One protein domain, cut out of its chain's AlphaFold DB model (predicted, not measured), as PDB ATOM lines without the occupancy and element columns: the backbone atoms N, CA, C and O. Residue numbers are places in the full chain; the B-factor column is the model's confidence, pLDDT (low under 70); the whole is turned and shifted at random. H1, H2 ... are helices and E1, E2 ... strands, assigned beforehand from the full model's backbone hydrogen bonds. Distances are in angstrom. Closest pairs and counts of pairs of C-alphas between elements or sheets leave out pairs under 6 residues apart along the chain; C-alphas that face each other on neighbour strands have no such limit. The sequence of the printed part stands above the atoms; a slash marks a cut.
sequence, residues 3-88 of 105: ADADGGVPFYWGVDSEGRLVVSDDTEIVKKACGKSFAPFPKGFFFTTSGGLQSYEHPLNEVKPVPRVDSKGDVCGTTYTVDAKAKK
ATOM      1  N   ALA A   3     -29.556   1.435  29.138       95.50
ATOM      2  CA  ALA A   3     -29.443   0.017  29.454       95.50
ATOM      3  C   ALA A   3     -29.815  -0.805  28.217       95.50
ATOM      4  O   ALA A   3     -30.759  -0.464  27.497       95.50
ATOM      5  N   ASP A   4     -29.074  -1.884  27.980       94.56
ATOM      6  CA  ASP A   4     -29.361  -2.819  26.899       94.56
ATOM      7  C   ASP A   4     -30.697  -3.551  27.131       94.56
ATOM      8  O   ASP A   4     -31.277  -3.510  28.223       94.56
ATOM      9  N   ALA A   5     -31.219  -4.183  26.079       93.06
ATOM     10  CA  ALA A   5     -32.507  -4.877  26.124       93.06
ATOM     11  C   ALA A   5     -32.484  -6.100  27.059       93.06
ATOM     12  O   ALA A   5     -33.481  -6.388  27.725       93.06
ATOM     13  N   ASP A   6     -31.334  -6.766  27.183       93.19
ATOM     14  CA  ASP A   6     -31.176  -7.954  28.021       93.19
ATOM     15  C   ASP A   6     -30.956  -7.583  29.501       93.19
ATOM     16  O   ASP A   6     -31.264  -8.360  30.415       93.19
ATOM     17  N   GLY A   7     -30.505  -6.353  29.764       89.62
ATOM     18  CA  GLY A   7     -30.040  -5.891  31.067       89.62
ATOM     19  C   GLY A   7     -28.805  -6.664  31.510       89.62
ATOM     20  O   GLY A   7     -28.764  -7.144  32.644       89.62
ATOM     21  N   GLY A   8     -27.849  -6.840  30.595       93.62
ATOM     22  CA  GLY A   8     -26.636  -7.626  30.816       93.62
ATOM     23  C   GLY A   8     -25.725  -7.044  31.897       93.62
ATOM     24  O   GLY A   8     -25.035  -7.794  32.587       93.62
ATOM     25  N   VAL A   9     -25.762  -5.723  32.088       94.12
ATOM     26  CA  VAL A   9     -25.082  -5.033  33.192       94.12
ATOM     27  C   VAL A   9     -26.133  -4.465  34.151       94.12
ATOM     28  O   VAL A   9     -27.033  -3.747  33.702       94.12
ATOM     29  N   PRO A  10     -26.055  -4.756  35.465       95.12
ATOM     30  CA  PRO A  10     -26.904  -4.099  36.449       95.12
ATOM     31  C   PRO A  10     -26.733  -2.583  36.366       95.12
ATOM     32  O   PRO A  10     -25.618  -2.081  36.292       95.12
ATOM     33  N   PHE A  11     -27.832  -1.839  36.368       95.81
ATOM     34  CA  PHE A  11     -27.781  -0.385  36.319       95.81
ATOM     35  C   PHE A  11     -28.930   0.186  37.134       95.81
ATOM     36  O   PHE A  11     -30.096  -0.151  36.916       95.81
ATOM     37  N   TYR A  12     -28.597   1.023  38.107       95.19
ATOM     38  CA  TYR A  12     -29.518   1.576  39.085       95.19
ATOM     39  C   TYR A  12     -29.442   3.094  39.068       95.19
ATOM     40  O   TYR A  12     -28.402   3.693  38.789       95.19
ATOM     41  N   TRP A  13     -30.562   3.710  39.418       95.00
ATOM     42  CA  TRP A  13     -30.676   5.150  39.578       95.00
ATOM     43  C   TRP A  13     -31.516   5.497  40.803       95.00
ATOM     44  O   TRP A  13     -32.332   4.700  41.273       95.00
ATOM     45  N   GLY A  14     -31.326   6.698  41.320       94.19
ATOM     46  CA  GLY A  14     -32.095   7.211  42.440       94.19
ATOM     47  C   GLY A  14     -31.872   8.698  42.631       94.19
ATOM     48  O   GLY A  14     -31.106   9.330  41.902       94.19
ATOM     49  N   VAL A  15     -32.559   9.248  43.623       94.12
ATOM     50  CA  VAL A  15     -32.408  10.648  44.022       94.12
ATOM     51  C   VAL A  15     -31.958  10.677  45.475       94.12
ATOM     52  O   VAL A  15     -32.574  10.029  46.323       94.12
ATOM     53  N   ASP A  16     -30.855  11.368  45.749       95.50
ATOM     54  CA  ASP A  16     -30.363  11.546  47.117       95.50
ATOM     55  C   ASP A  16     -31.192  12.576  47.906       95.50
ATOM     56  O   ASP A  16     -32.118  13.205  47.390       95.50
ATOM     57  N   SER A  17     -30.864  12.760  49.186       94.25
ATOM     58  CA  SER A  17     -31.566  13.706  50.065       94.25
ATOM     59  C   SER A  17     -31.435  15.177  49.650       94.25
ATOM     60  O   SER A  17     -32.186  16.009  50.150       94.25
ATOM     61  N   GLU A  18     -30.491  15.506  48.766       96.06
ATOM     62  CA  GLU A  18     -30.277  16.855  48.234       96.06
ATOM     63  C   GLU A  18     -30.931  17.038  46.852       96.06
ATOM     64  O   GLU A  18     -30.783  18.085  46.226       96.06
ATOM     65  N   GLY A  19     -31.674  16.038  46.366       93.25
ATOM     66  CA  GLY A  19     -32.355  16.105  45.075       93.25
ATOM     67  C   GLY A  19     -31.442  15.828  43.879       93.25
ATOM     68  O   GLY A  19     -31.822  16.119  42.744       93.25
ATOM     69  N   ARG A  20     -30.241  15.279  44.095       95.19
ATOM     70  CA  ARG A  20     -29.295  14.969  43.018       95.19
ATOM     71  C   ARG A  20     -29.528  13.563  42.483       95.19
ATOM     72  O   ARG A  20     -29.779  12.625  43.239       95.19
ATOM     73  N   LEU A  21     -29.400  13.419  41.166       93.50
ATOM     74  CA  LEU A  21     -29.434  12.123  40.497       93.50
ATOM     75  C   LEU A  21     -28.176  11.321  40.853       93.50
ATOM     76  O   LEU A  21     -27.057  11.779  40.626       93.50
ATOM     77  N   VAL A  22     -28.374  10.103  41.347       96.12
ATOM     78  CA  VAL A  22     -27.315   9.124  41.614       96.12
ATOM     79  C   VAL A  22     -27.501   7.945  40.674       96.12
ATOM     80  O   VAL A  22     -28.621   7.469  40.498       96.12
ATOM     81  N   VAL A  23     -26.406   7.466  40.083       95.56
ATOM     82  CA  VAL A  23     -26.394   6.298  39.197       95.56
ATOM     83  C   VAL A  23     -25.193   5.413  39.485       95.56
ATOM     84  O   VAL A  23     -24.106   5.920  39.751       95.56
ATOM     85  N   SER A  24     -25.386   4.098  39.440       96.88
ATOM     86  CA  SER A  24     -24.314   3.109  39.590       96.88
ATOM     87  C   SER A  24     -24.806   1.734  39.141       96.88
ATOM     88  O   SER A  24     -26.007   1.470  39.114       96.88
ATOM     89  N   ASP A  25     -23.879   0.862  38.777       96.69
ATOM     90  CA  ASP A  25     -24.084  -0.576  38.613       96.69
ATOM     91  C   ASP A  25     -24.071  -1.342  39.949       96.69
ATOM     92  O   ASP A  25     -24.571  -2.464  40.028       96.69
ATOM     93  N   ASP A  26     -23.590  -0.718  41.025       96.56
ATOM     94  CA  ASP A  26     -23.612  -1.267  42.377       96.56
ATOM     95  C   ASP A  26     -24.850  -0.783  43.149       96.56
ATOM     96  O   ASP A  26     -25.010   0.397  43.490       96.56
ATOM     97  N   THR A  27     -25.735  -1.725  43.477       94.25
ATOM     98  CA  THR A  27     -26.954  -1.441  44.239       94.25
ATOM     99  C   THR A  27     -26.677  -0.902  45.643       94.25
ATOM    100  O   THR A  27     -27.511  -0.163  46.165       94.25
ATOM    101  N   GLU A  28     -25.556  -1.248  46.277       96.12
ATOM    102  CA  GLU A  28     -25.257  -0.813  47.642       96.12
ATOM    103  C   GLU A  28     -24.825   0.657  47.670       96.12
ATOM    104  O   GLU A  28     -25.202   1.388  48.590       96.12
ATOM    105  N   ILE A  29     -24.137   1.134  46.625       96.62
ATOM    106  CA  ILE A  29     -23.815   2.559  46.455       96.62
ATOM    107  C   ILE A  29     -25.102   3.379  46.343       96.62
ATOM    108  O   ILE A  29     -25.293   4.341  47.095       96.62
ATOM    109  N   VAL A  30     -26.015   2.985  45.449       95.88
ATOM    110  CA  VAL A  30     -27.264   3.734  45.231       95.88
ATOM    111  C   VAL A  30     -28.158   3.676  46.466       95.88
ATOM    112  O   VAL A  30     -28.691   4.697  46.892       95.88
ATOM    113  N   LYS A  31     -28.279   2.515  47.110       94.25
ATOM    114  CA  LYS A  31     -29.066   2.358  48.338       94.25
ATOM    115  C   LYS A  31     -28.514   3.193  49.493       94.25
ATOM    116  O   LYS A  31     -29.294   3.778  50.242       94.25
ATOM    117  N   LYS A  32     -27.189   3.292  49.634       96.75
ATOM    118  CA  LYS A  32     -26.557   4.139  50.654       96.75
ATOM    119  C   LYS A  32     -26.824   5.625  50.410       96.75
ATOM    120  O   LYS A  32     -27.045   6.353  51.372       96.75
ATOM    121  N   ALA A  33     -26.809   6.068  49.153       96.44
ATOM    122  CA  ALA A  33     -27.022   7.470  48.797       96.44
ATOM    123  C   ALA A  33     -28.508   7.881  48.795       96.44
ATOM    124  O   ALA A  33     -28.849   8.979  49.228       96.44
ATOM    125  N   CYS A  34     -29.393   7.003  48.319       95.44
ATOM    126  CA  CYS A  34     -30.795   7.322  48.030       95.44
ATOM    127  C   CYS A  34     -31.793   6.685  49.013       95.44
ATOM    128  O   CYS A  34     -32.993   6.962  48.955       95.44
ATOM    129  N   GLY A  35     -31.344   5.802  49.908       92.81
ATOM    130  CA  GLY A  35     -32.208   5.101  50.855       92.81
ATOM    131  C   GLY A  35     -33.261   4.247  50.144       92.81
ATOM    132  O   GLY A  35     -32.929   3.284  49.458       92.81
ATOM    133  N   LYS A  36     -34.544   4.593  50.316       89.38
ATOM    134  CA  LYS A  36     -35.677   3.946  49.623       89.38
ATOM    135  C   LYS A  36     -36.032   4.607  48.281       89.38
ATOM    136  O   LYS A  36     -36.955   4.148  47.626       89.38
ATOM    137  N   SER A  37     -35.355   5.684  47.883       90.56
ATOM    138  CA  SER A  37     -35.666   6.462  46.676       90.56
ATOM    139  C   SER A  37     -34.802   6.026  45.486       90.56
ATOM    140  O   SER A  37     -34.064   6.823  44.903       90.56
ATOM    141  N   PHE A  38     -34.838   4.735  45.146       93.38
ATOM    142  CA  PHE A  38     -34.066   4.195  44.024       93.38
ATOM    143  C   PHE A  38     -34.796   3.067  43.300       93.38
ATOM    144  O   PHE A  38     -35.705   2.432  43.831       93.38
ATOM    145  N   ALA A  39     -34.378   2.795  42.070       94.19
ATOM    146  CA  ALA A  39     -34.889   1.687  41.282       94.19
ATOM    147  C   ALA A  39     -33.808   1.145  40.330       94.19
ATOM    148  O   ALA A  39     -32.810   1.816  40.063       94.19
ATOM    149  N   PRO A  40     -33.989  -0.063  39.784       93.88
ATOM    150  CA  PRO A  40     -33.282  -0.461  38.576       93.88
ATOM    151  C   PRO A  40     -33.656   0.484  37.429       93.88
ATOM    152  O   PRO A  40     -34.831   0.835  37.268       93.88
ATOM    153  N   PHE A  41     -32.675   0.880  36.625       94.62
ATOM    154  CA  PHE A  41     -32.927   1.555  35.361       94.62
ATOM    155  C   PHE A  41     -33.611   0.561  34.402       94.62
ATOM    156  O   PHE A  41     -33.214  -0.606  34.343       94.62
ATOM    157  N   PRO A  42     -34.675   0.962  33.685       94.19
ATOM    158  CA  PRO A  42     -35.459   0.026  32.889       94.19
ATOM    159  C   PRO A  42     -34.657  -0.505  31.686       94.19
ATOM    160  O   PRO A  42     -33.995   0.255  30.978       94.19
ATOM    161  N   LYS A  43     -34.724  -1.821  31.457       94.19
ATOM    162  CA  LYS A  43     -34.020  -2.512  30.362       94.19
ATOM    163  C   LYS A  43     -34.548  -2.085  29.002       94.19
ATOM    164  O   LYS A  43     -35.760  -1.978  28.832       94.19
ATOM    165  N   GLY A  44     -33.662  -1.887  28.032       94.88
ATOM    166  CA  GLY A  44     -34.059  -1.443  26.699       94.88
ATOM    167  C   GLY A  44     -34.529   0.015  26.665       94.88
ATOM    168  O   GLY A  44     -35.288   0.394  25.770       94.88
ATOM    169  N   PHE A  45     -34.074   0.846  27.610       96.19
ATOM    170  CA  PHE A  45     -34.338   2.284  27.624       96.19
ATOM    171  C   PHE A  45     -33.053   3.100  27.573       96.19
ATOM    172  O   PHE A  45     -31.963   2.653  27.928       96.19
ATOM    173  N   PHE A  46     -33.218   4.360  27.198       95.44
ATOM    174  CA  PHE A  46     -32.199   5.383  27.300       95.44
ATOM    175  C   PHE A  46     -32.807   6.716  27.715       95.44
ATOM    176  O   PHE A  46     -33.988   6.982  27.510       95.44
ATOM    177  N   PHE A  47     -31.980   7.557  28.321       94.12
ATOM    178  CA  PHE A  47     -32.316   8.916  28.705       94.12
ATOM    179  C   PHE A  47     -31.421   9.901  27.960       94.12
ATOM    180  O   PHE A  47     -30.187   9.795  28.035       94.12
ATOM    181  N   THR A  48     -32.054  10.883  27.323       92.50
ATOM    182  CA  THR A  48     -31.410  12.074  26.761       92.50
ATOM    183  C   THR A  48     -31.978  13.330  27.412       92.50
ATOM    184  O   THR A  48     -33.121  13.348  27.861       92.50
ATOM    185  N   THR A  49     -31.193  14.404  27.446       90.12
ATOM    186  CA  THR A  49     -31.654  15.694  27.982       90.12
ATOM    187  C   THR A  49     -32.755  16.326  27.127       90.12
ATOM    188  O   THR A  49     -33.597  17.036  27.663       90.12
ATOM    189  N   SER A  50     -32.779  16.053  25.820       90.50
ATOM    190  CA  SER A  50     -33.771  16.593  24.884       90.50
ATOM    191  C   SER A  50     -35.052  15.759  24.786       90.50
ATOM    192  O   SER A  50     -36.124  16.317  24.579       90.50
ATOM    193  N   GLY A  51     -34.950  14.431  24.891       87.75
ATOM    194  CA  GLY A  51     -36.060  13.494  24.668       87.75
ATOM    195  C   GLY A  51     -36.563  12.781  25.923       87.75
ATOM    196  O   GLY A  51     -37.523  12.010  25.844       87.75
ATOM    197  N   GLY A  52     -35.927  13.019  27.071       92.25
ATOM    198  CA  GLY A  52     -36.240  12.340  28.322       92.25
ATOM    199  C   GLY A  52     -35.960  10.839  28.249       92.25
ATOM    200  O   GLY A  52     -35.067  10.392  27.526       92.25
ATOM    201  N   LEU A  53     -36.717  10.060  29.025       93.81
ATOM    202  CA  LEU A  53     -36.637   8.598  29.047       93.81
ATOM    203  C   LEU A  53     -37.414   7.991  27.863       93.81
ATOM    204  O   LEU A  53     -38.582   8.310  27.633       93.81
ATOM    205  N   GLN A  54     -36.771   7.104  27.109       94.75
ATOM    206  CA  GLN A  54     -37.283   6.536  25.860       94.75
ATOM    207  C   GLN A  54     -36.935   5.050  25.761       94.75
ATOM    208  O   GLN A  54     -35.914   4.624  26.289       94.75
ATOM    209  N   SER A  55     -37.769   4.268  25.072       94.69
ATOM    210  CA  SER A  55     -37.500   2.856  24.773       94.69
ATOM    211  C   SER A  55     -36.785   2.712  23.426       94.69
ATOM    212  O   SER A  55     -37.126   3.416  22.473       94.69
ATOM    213  N   TYR A  56     -35.823   1.789  23.341       91.00
ATOM    214  CA  TYR A  56     -35.180   1.393  22.084       91.00
ATOM    215  C   TYR A  56     -36.134   0.627  21.165       91.00
ATOM    216  O   TYR A  56     -36.191   0.902  19.970       91.00
ATOM    217  N   GLU A  57     -36.894  -0.314  21.724       91.69
ATOM    218  CA  GLU A  57     -37.804  -1.185  20.967       91.69
ATOM    219  C   GLU A  57     -39.085  -0.458  20.549       91.69
ATOM    220  O   GLU A  57     -39.674  -0.740  19.504       91.69
ATOM    221  N   HIS A  58     -39.502   0.521  21.352       93.25
ATOM    222  CA  HIS A  58     -40.730   1.274  21.140       93.25
ATOM    223  C   HIS A  58     -40.468   2.789  21.150       93.25
ATOM    224  O   HIS A  58     -40.966   3.508  22.021       93.25
ATOM    225  N   PRO A  59     -39.704   3.318  20.171       89.38
ATOM    226  CA  PRO A  59     -39.262   4.716  20.173       89.38
ATOM    227  C   PRO A  59     -40.420   5.718  20.052       89.38
ATOM    228  O   PRO A  59     -40.318   6.850  20.530       89.38
ATOM    229  N   LEU A  60     -41.527   5.291  19.438       90.25
ATOM    230  CA  LEU A  60     -42.734   6.092  19.228       90.25
ATOM    231  C   LEU A  60     -43.758   5.952  20.354       90.25
ATOM    232  O   LEU A  60     -44.790   6.607  20.295       90.25
ATOM    233  N   ASN A  61     -43.526   5.098  21.344       92.75
ATOM    234  CA  ASN A  61     -44.479   4.895  22.423       92.75
ATOM    235  C   ASN A  61     -44.165   5.802  23.609       92.75
ATOM    236  O   ASN A  61     -43.012   6.166  23.866       92.75
ATOM    237  N   GLU A  62     -45.211   6.172  24.334       92.00
ATOM    238  CA  GLU A  62     -45.057   6.879  25.597       92.00
ATOM    239  C   GLU A  62     -44.507   5.951  26.682       92.00
ATOM    240  O   GLU A  62     -44.631   4.726  26.625       92.00
ATOM    241  N   VAL A  63     -43.865   6.558  27.678       93.88
ATOM    242  CA  VAL A  63     -43.263   5.855  28.808       93.88
ATOM    243  C   VAL A  63     -43.988   6.290  30.068       93.88
ATOM    244  O   VAL A  63     -44.060   7.485  30.354       93.88
ATOM    245  N   LYS A  64     -44.509   5.329  30.832       93.44
ATOM    246  CA  LYS A  64     -45.270   5.598  32.056       93.44
ATOM    247  C   LYS A  64     -44.542   5.123  33.310       93.44
ATOM    248  O   LYS A  64     -43.932   4.048  33.284       93.44
ATOM    249  N   PRO A  65     -44.628   5.888  34.410       91.44
ATOM    250  CA  PRO A  65     -44.131   5.452  35.702       91.44
ATOM    251  C   PRO A  65     -45.014   4.337  36.278       91.44
ATOM    252  O   PRO A  65     -46.237   4.355  36.142       91.44
ATOM    253  N   VAL A  66     -44.388   3.383  36.957       90.94
ATOM    254  CA  VAL A  66     -45.031   2.288  37.685       90.94
ATOM    255  C   VAL A  66     -44.422   2.230  39.088       90.94
ATOM    256  O   VAL A  66     -43.196   2.095  39.199       90.94
ATOM    257  N   PRO A  67     -45.230   2.332  40.160       89.19
ATOM    258  CA  PRO A  67     -44.727   2.244  41.526       89.19
ATOM    259  C   PRO A  67     -43.958   0.941  41.755       89.19
ATOM    260  O   PRO A  67     -44.433  -0.144  41.416       89.19
ATOM    261  N   ARG A  68     -42.768   1.046  42.345       88.38
ATOM    262  CA  ARG A  68     -41.995  -0.105  42.812       88.38
ATOM    263  C   ARG A  68     -42.402  -0.400  44.249       88.38
ATOM    264  O   ARG A  68     -42.324   0.491  45.088       88.38
ATOM    265  N   VAL A  69     -42.776  -1.641  44.540       89.12
ATOM    266  CA  VAL A  69     -43.054  -2.108  45.906       89.12
ATOM    267  C   VAL A  69     -41.953  -3.049  46.385       89.12
ATOM    268  O   VAL A  69     -41.390  -3.802  45.587       89.12
ATOM    269  N   ASP A  70     -41.600  -2.966  47.666       84.50
ATOM    270  CA  ASP A  70     -40.667  -3.899  48.297       84.50
ATOM    271  C   ASP A  70     -41.379  -5.176  48.781       84.50
ATOM    272  O   ASP A  70     -42.587  -5.352  48.618       84.50
ATOM    273  N   SER A  71     -40.628  -6.094  49.394       85.75
ATOM    274  CA  SER A  71     -41.167  -7.359  49.911       85.75
ATOM    275  C   SER A  71     -42.174  -7.193  51.056       85.75
ATOM    276  O   SER A  71     -42.840  -8.159  51.416       85.75
ATOM    277  N   LYS A  72     -42.260  -6.005  51.666       88.31
ATOM    278  CA  LYS A  72     -43.235  -5.662  52.709       88.31
ATOM    279  C   LYS A  72     -44.480  -4.985  52.126       88.31
ATOM    280  O   LYS A  72     -45.429  -4.750  52.864       88.31
ATOM    281  N   GLY A  73     -44.485  -4.708  50.821       87.19
ATOM    282  CA  GLY A  73     -45.548  -3.978  50.138       87.19
ATOM    283  C   GLY A  73     -45.399  -2.460  50.216       87.19
ATOM    284  O   GLY A  73     -46.277  -1.749  49.730       87.19
ATOM    285  N   ASP A  74     -44.299  -1.947  50.778       87.56
ATOM    286  CA  ASP A  74     -44.057  -0.508  50.843       87.56
ATOM    287  C   ASP A  74     -43.572   0.003  49.483       87.56
ATOM    288  O   ASP A  74     -42.712  -0.605  48.836       87.56
ATOM    289  N   VAL A  75     -44.067   1.168  49.060       86.75
ATOM    290  CA  VAL A  75     -43.555   1.839  47.861       86.75
ATOM    291  C   VAL A  75     -42.111   2.288  48.116       86.75
ATOM    292  O   VAL A  75     -41.834   3.053  49.037       86.75
ATOM    293  N   CYS A  76     -41.185   1.805  47.290       85.62
ATOM    294  CA  CYS A  76     -39.739   2.012  47.411       85.62
ATOM    295  C   CYS A  76     -39.120   2.587  46.128       85.62
ATOM    296  O   CYS A  76     -37.978   2.289  45.793       85.62
ATOM    297  N   GLY A  77     -39.894   3.369  45.375       83.94
ATOM    298  CA  GLY A  77     -39.434   4.059  44.173       83.94
ATOM    299  C   GLY A  77     -40.387   3.896  42.997       83.94
ATOM    300  O   GLY A  77     -41.536   3.479  43.146       83.94
ATOM    301  N   THR A  78     -39.879   4.207  41.808       88.69
ATOM    302  CA  THR A  78     -40.643   4.189  40.559       88.69
ATOM    303  C   THR A  78     -39.819   3.513  39.473       88.69
ATOM    304  O   THR A  78     -38.655   3.841  39.259       88.69
ATOM    305  N   THR A  79     -40.434   2.563  38.783       89.50
ATOM    306  CA  THR A  79     -39.919   1.984  37.535       89.50
ATOM    307  C   THR A  79     -40.688   2.561  36.355       89.50
ATOM    308  O   THR A  79     -41.665   3.280  36.549       89.50
ATOM    309  N   TYR A  80     -40.262   2.276  35.128       92.44
ATOM    310  CA  TYR A  80     -40.923   2.795  33.936       92.44
ATOM    311  C   TYR A  80     -41.178   1.679  32.935       92.44
ATOM    312  O   TYR A  80     -40.370   0.765  32.787       92.44
ATOM    313  N   THR A  81     -42.319   1.765  32.257       93.12
ATOM    314  CA  THR A  81     -42.744   0.796  31.243       93.12
ATOM    315  C   THR A  81     -43.265   1.523  30.017       93.12
ATOM    316  O   THR A  81     -43.688   2.678  30.096       93.12
ATOM    317  N   VAL A  82     -43.232   0.845  28.875       93.44
ATOM    318  CA  VAL A  82     -43.832   1.357  27.647       93.44
ATOM    319  C   VAL A  82     -45.351   1.292  27.763       93.44
ATOM    320  O   VAL A  82     -45.916   0.265  28.143       93.44
ATOM    321  N   ASP A  83     -46.027   2.377  27.402       92.38
ATOM    322  CA  ASP A  83     -47.451   2.313  27.127       92.38
ATOM    323  C   ASP A  83     -47.673   1.829  25.690       92.38
ATOM    324  O   ASP A  83     -47.449   2.544  24.715       92.38
ATOM    325  N   ALA A  84     -48.106   0.576  25.551       86.06
ATOM    326  CA  ALA A  84     -48.333  -0.039  24.247       86.06
ATOM    327  C   ALA A  84     -49.445   0.649  23.430       86.06
ATOM    328  O   ALA A  84     -49.485   0.497  22.210       86.06
ATOM    329  N   LYS A  85     -50.353   1.386  24.084       85.81
ATOM    330  CA  LYS A  85     -51.522   2.007  23.445       85.81
ATOM    331  C   LYS A  85     -51.309   3.489  23.144       85.81
ATOM    332  O   LYS A  85     -51.924   3.992  22.207       85.81
ATOM    333  N   ALA A  86     -50.451   4.168  23.900       86.44
ATOM    334  CA  ALA A  86     -50.155   5.580  23.699       86.44
ATOM    335  C   ALA A  86     -48.919   5.771  22.809       86.44
ATOM    336  O   ALA A  86     -47.813   5.322  23.128       86.44
ATOM    337  N   LYS A  87     -49.111   6.454  21.677       85.44
ATOM    338  CA  LYS A  87     -48.019   6.883  20.804       85.44
ATOM    339  C   LYS A  87     -47.708   8.351  21.048       85.44
ATOM    340  O   LYS A  87     -48.619   9.168  21.094       85.44
ATOM    341  N   LYS A  88     -46.417   8.663  21.129       81.44
ATOM    342  CA  LYS A  88     -45.903  10.028  21.147       81.44
ATOM    343  C   LYS A  88     -46.380  10.753  19.900       81.44
ATOM    344  O   LYS A  88     -46.260  10.235  18.784       81.44
TER     345      LYS A  88
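AT A GLANCE: This is residues 3 to 88 of the 105 residues of the protein "DUF3700 domain-containing protein" of Arundo donax (UniProt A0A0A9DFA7). A long two-stranded ribbon, the hairpin of E6 and E7, runs past two small sheets: near one end the sheet E2 E1 E3 with H1 over one face, near the other the hairpin E4 and E5. The 86 printed residues hold, in order, E1 E2 H1 E3 E4 E5 E6 E7; the three sheets are antiparallel, and the class is mostly strand. The whole is compact, with a radius of gyration of the C-alphas of 13.3 A and spans of 36 by 26 by 25 A.

HOW THE PARTS SIT: E1, residues 12 to 15, forms a hairpin with E2, residues 21 to 24; N 14 and O 22 are 2.9 A apart, within hydrogen-bond range. H1, residues 27 to 34, is on this sheet at a height over the sheet of 7.6 A; every O i to N i+4 pair in it is within hydrogen-bond range. It lies over E1, though E2, with 2 of its C-alphas, is only just missed, and runs along the strands, at 1 degree to E1 on the local plane. E3, residues 38 to 40, is antiparallel to E1, with N 13 and O 39 at 3.0 A. E2, H1 and E3 make a split strand-helix-strand unit, two strands running the same way with a helix between them in the chain and E1 between them in the sheet; its crossover is right-handed. E4, residues 45 to 48, is apart from E3 and forms a hairpin with E5, residues 52 to 55; N 46 and O 54 are 2.9 A apart. E6, residues 61 to 69, and E7, residues 75 to 87, form the last hairpin, with N 66 and O 79 at 2.8 A. The closest C-alphas of E5 and E6 are those of Gln 54 and Val 63, 6.7 A apart; those of E3 and E7 are Phe 38 and Gly 77, 5.4 A.

IN THESE COORDINATES: E1 begins at C-alpha 12, (-29.518, 1.576, 39.085). E6 measures 24.5 A from first to last C-alpha. E7 measures 27.9 A, bends by 76 degrees at residue 84, and ends at C-alpha 87, (-48.019, 6.883, 20.804).

THE WHOLE: The C-alphas farthest apart, those of Lys 32 and Lys 85, are 37.0 A apart. The seven links are tight, the printed part has no cut, and no printed residue is under 70 in pLDDT.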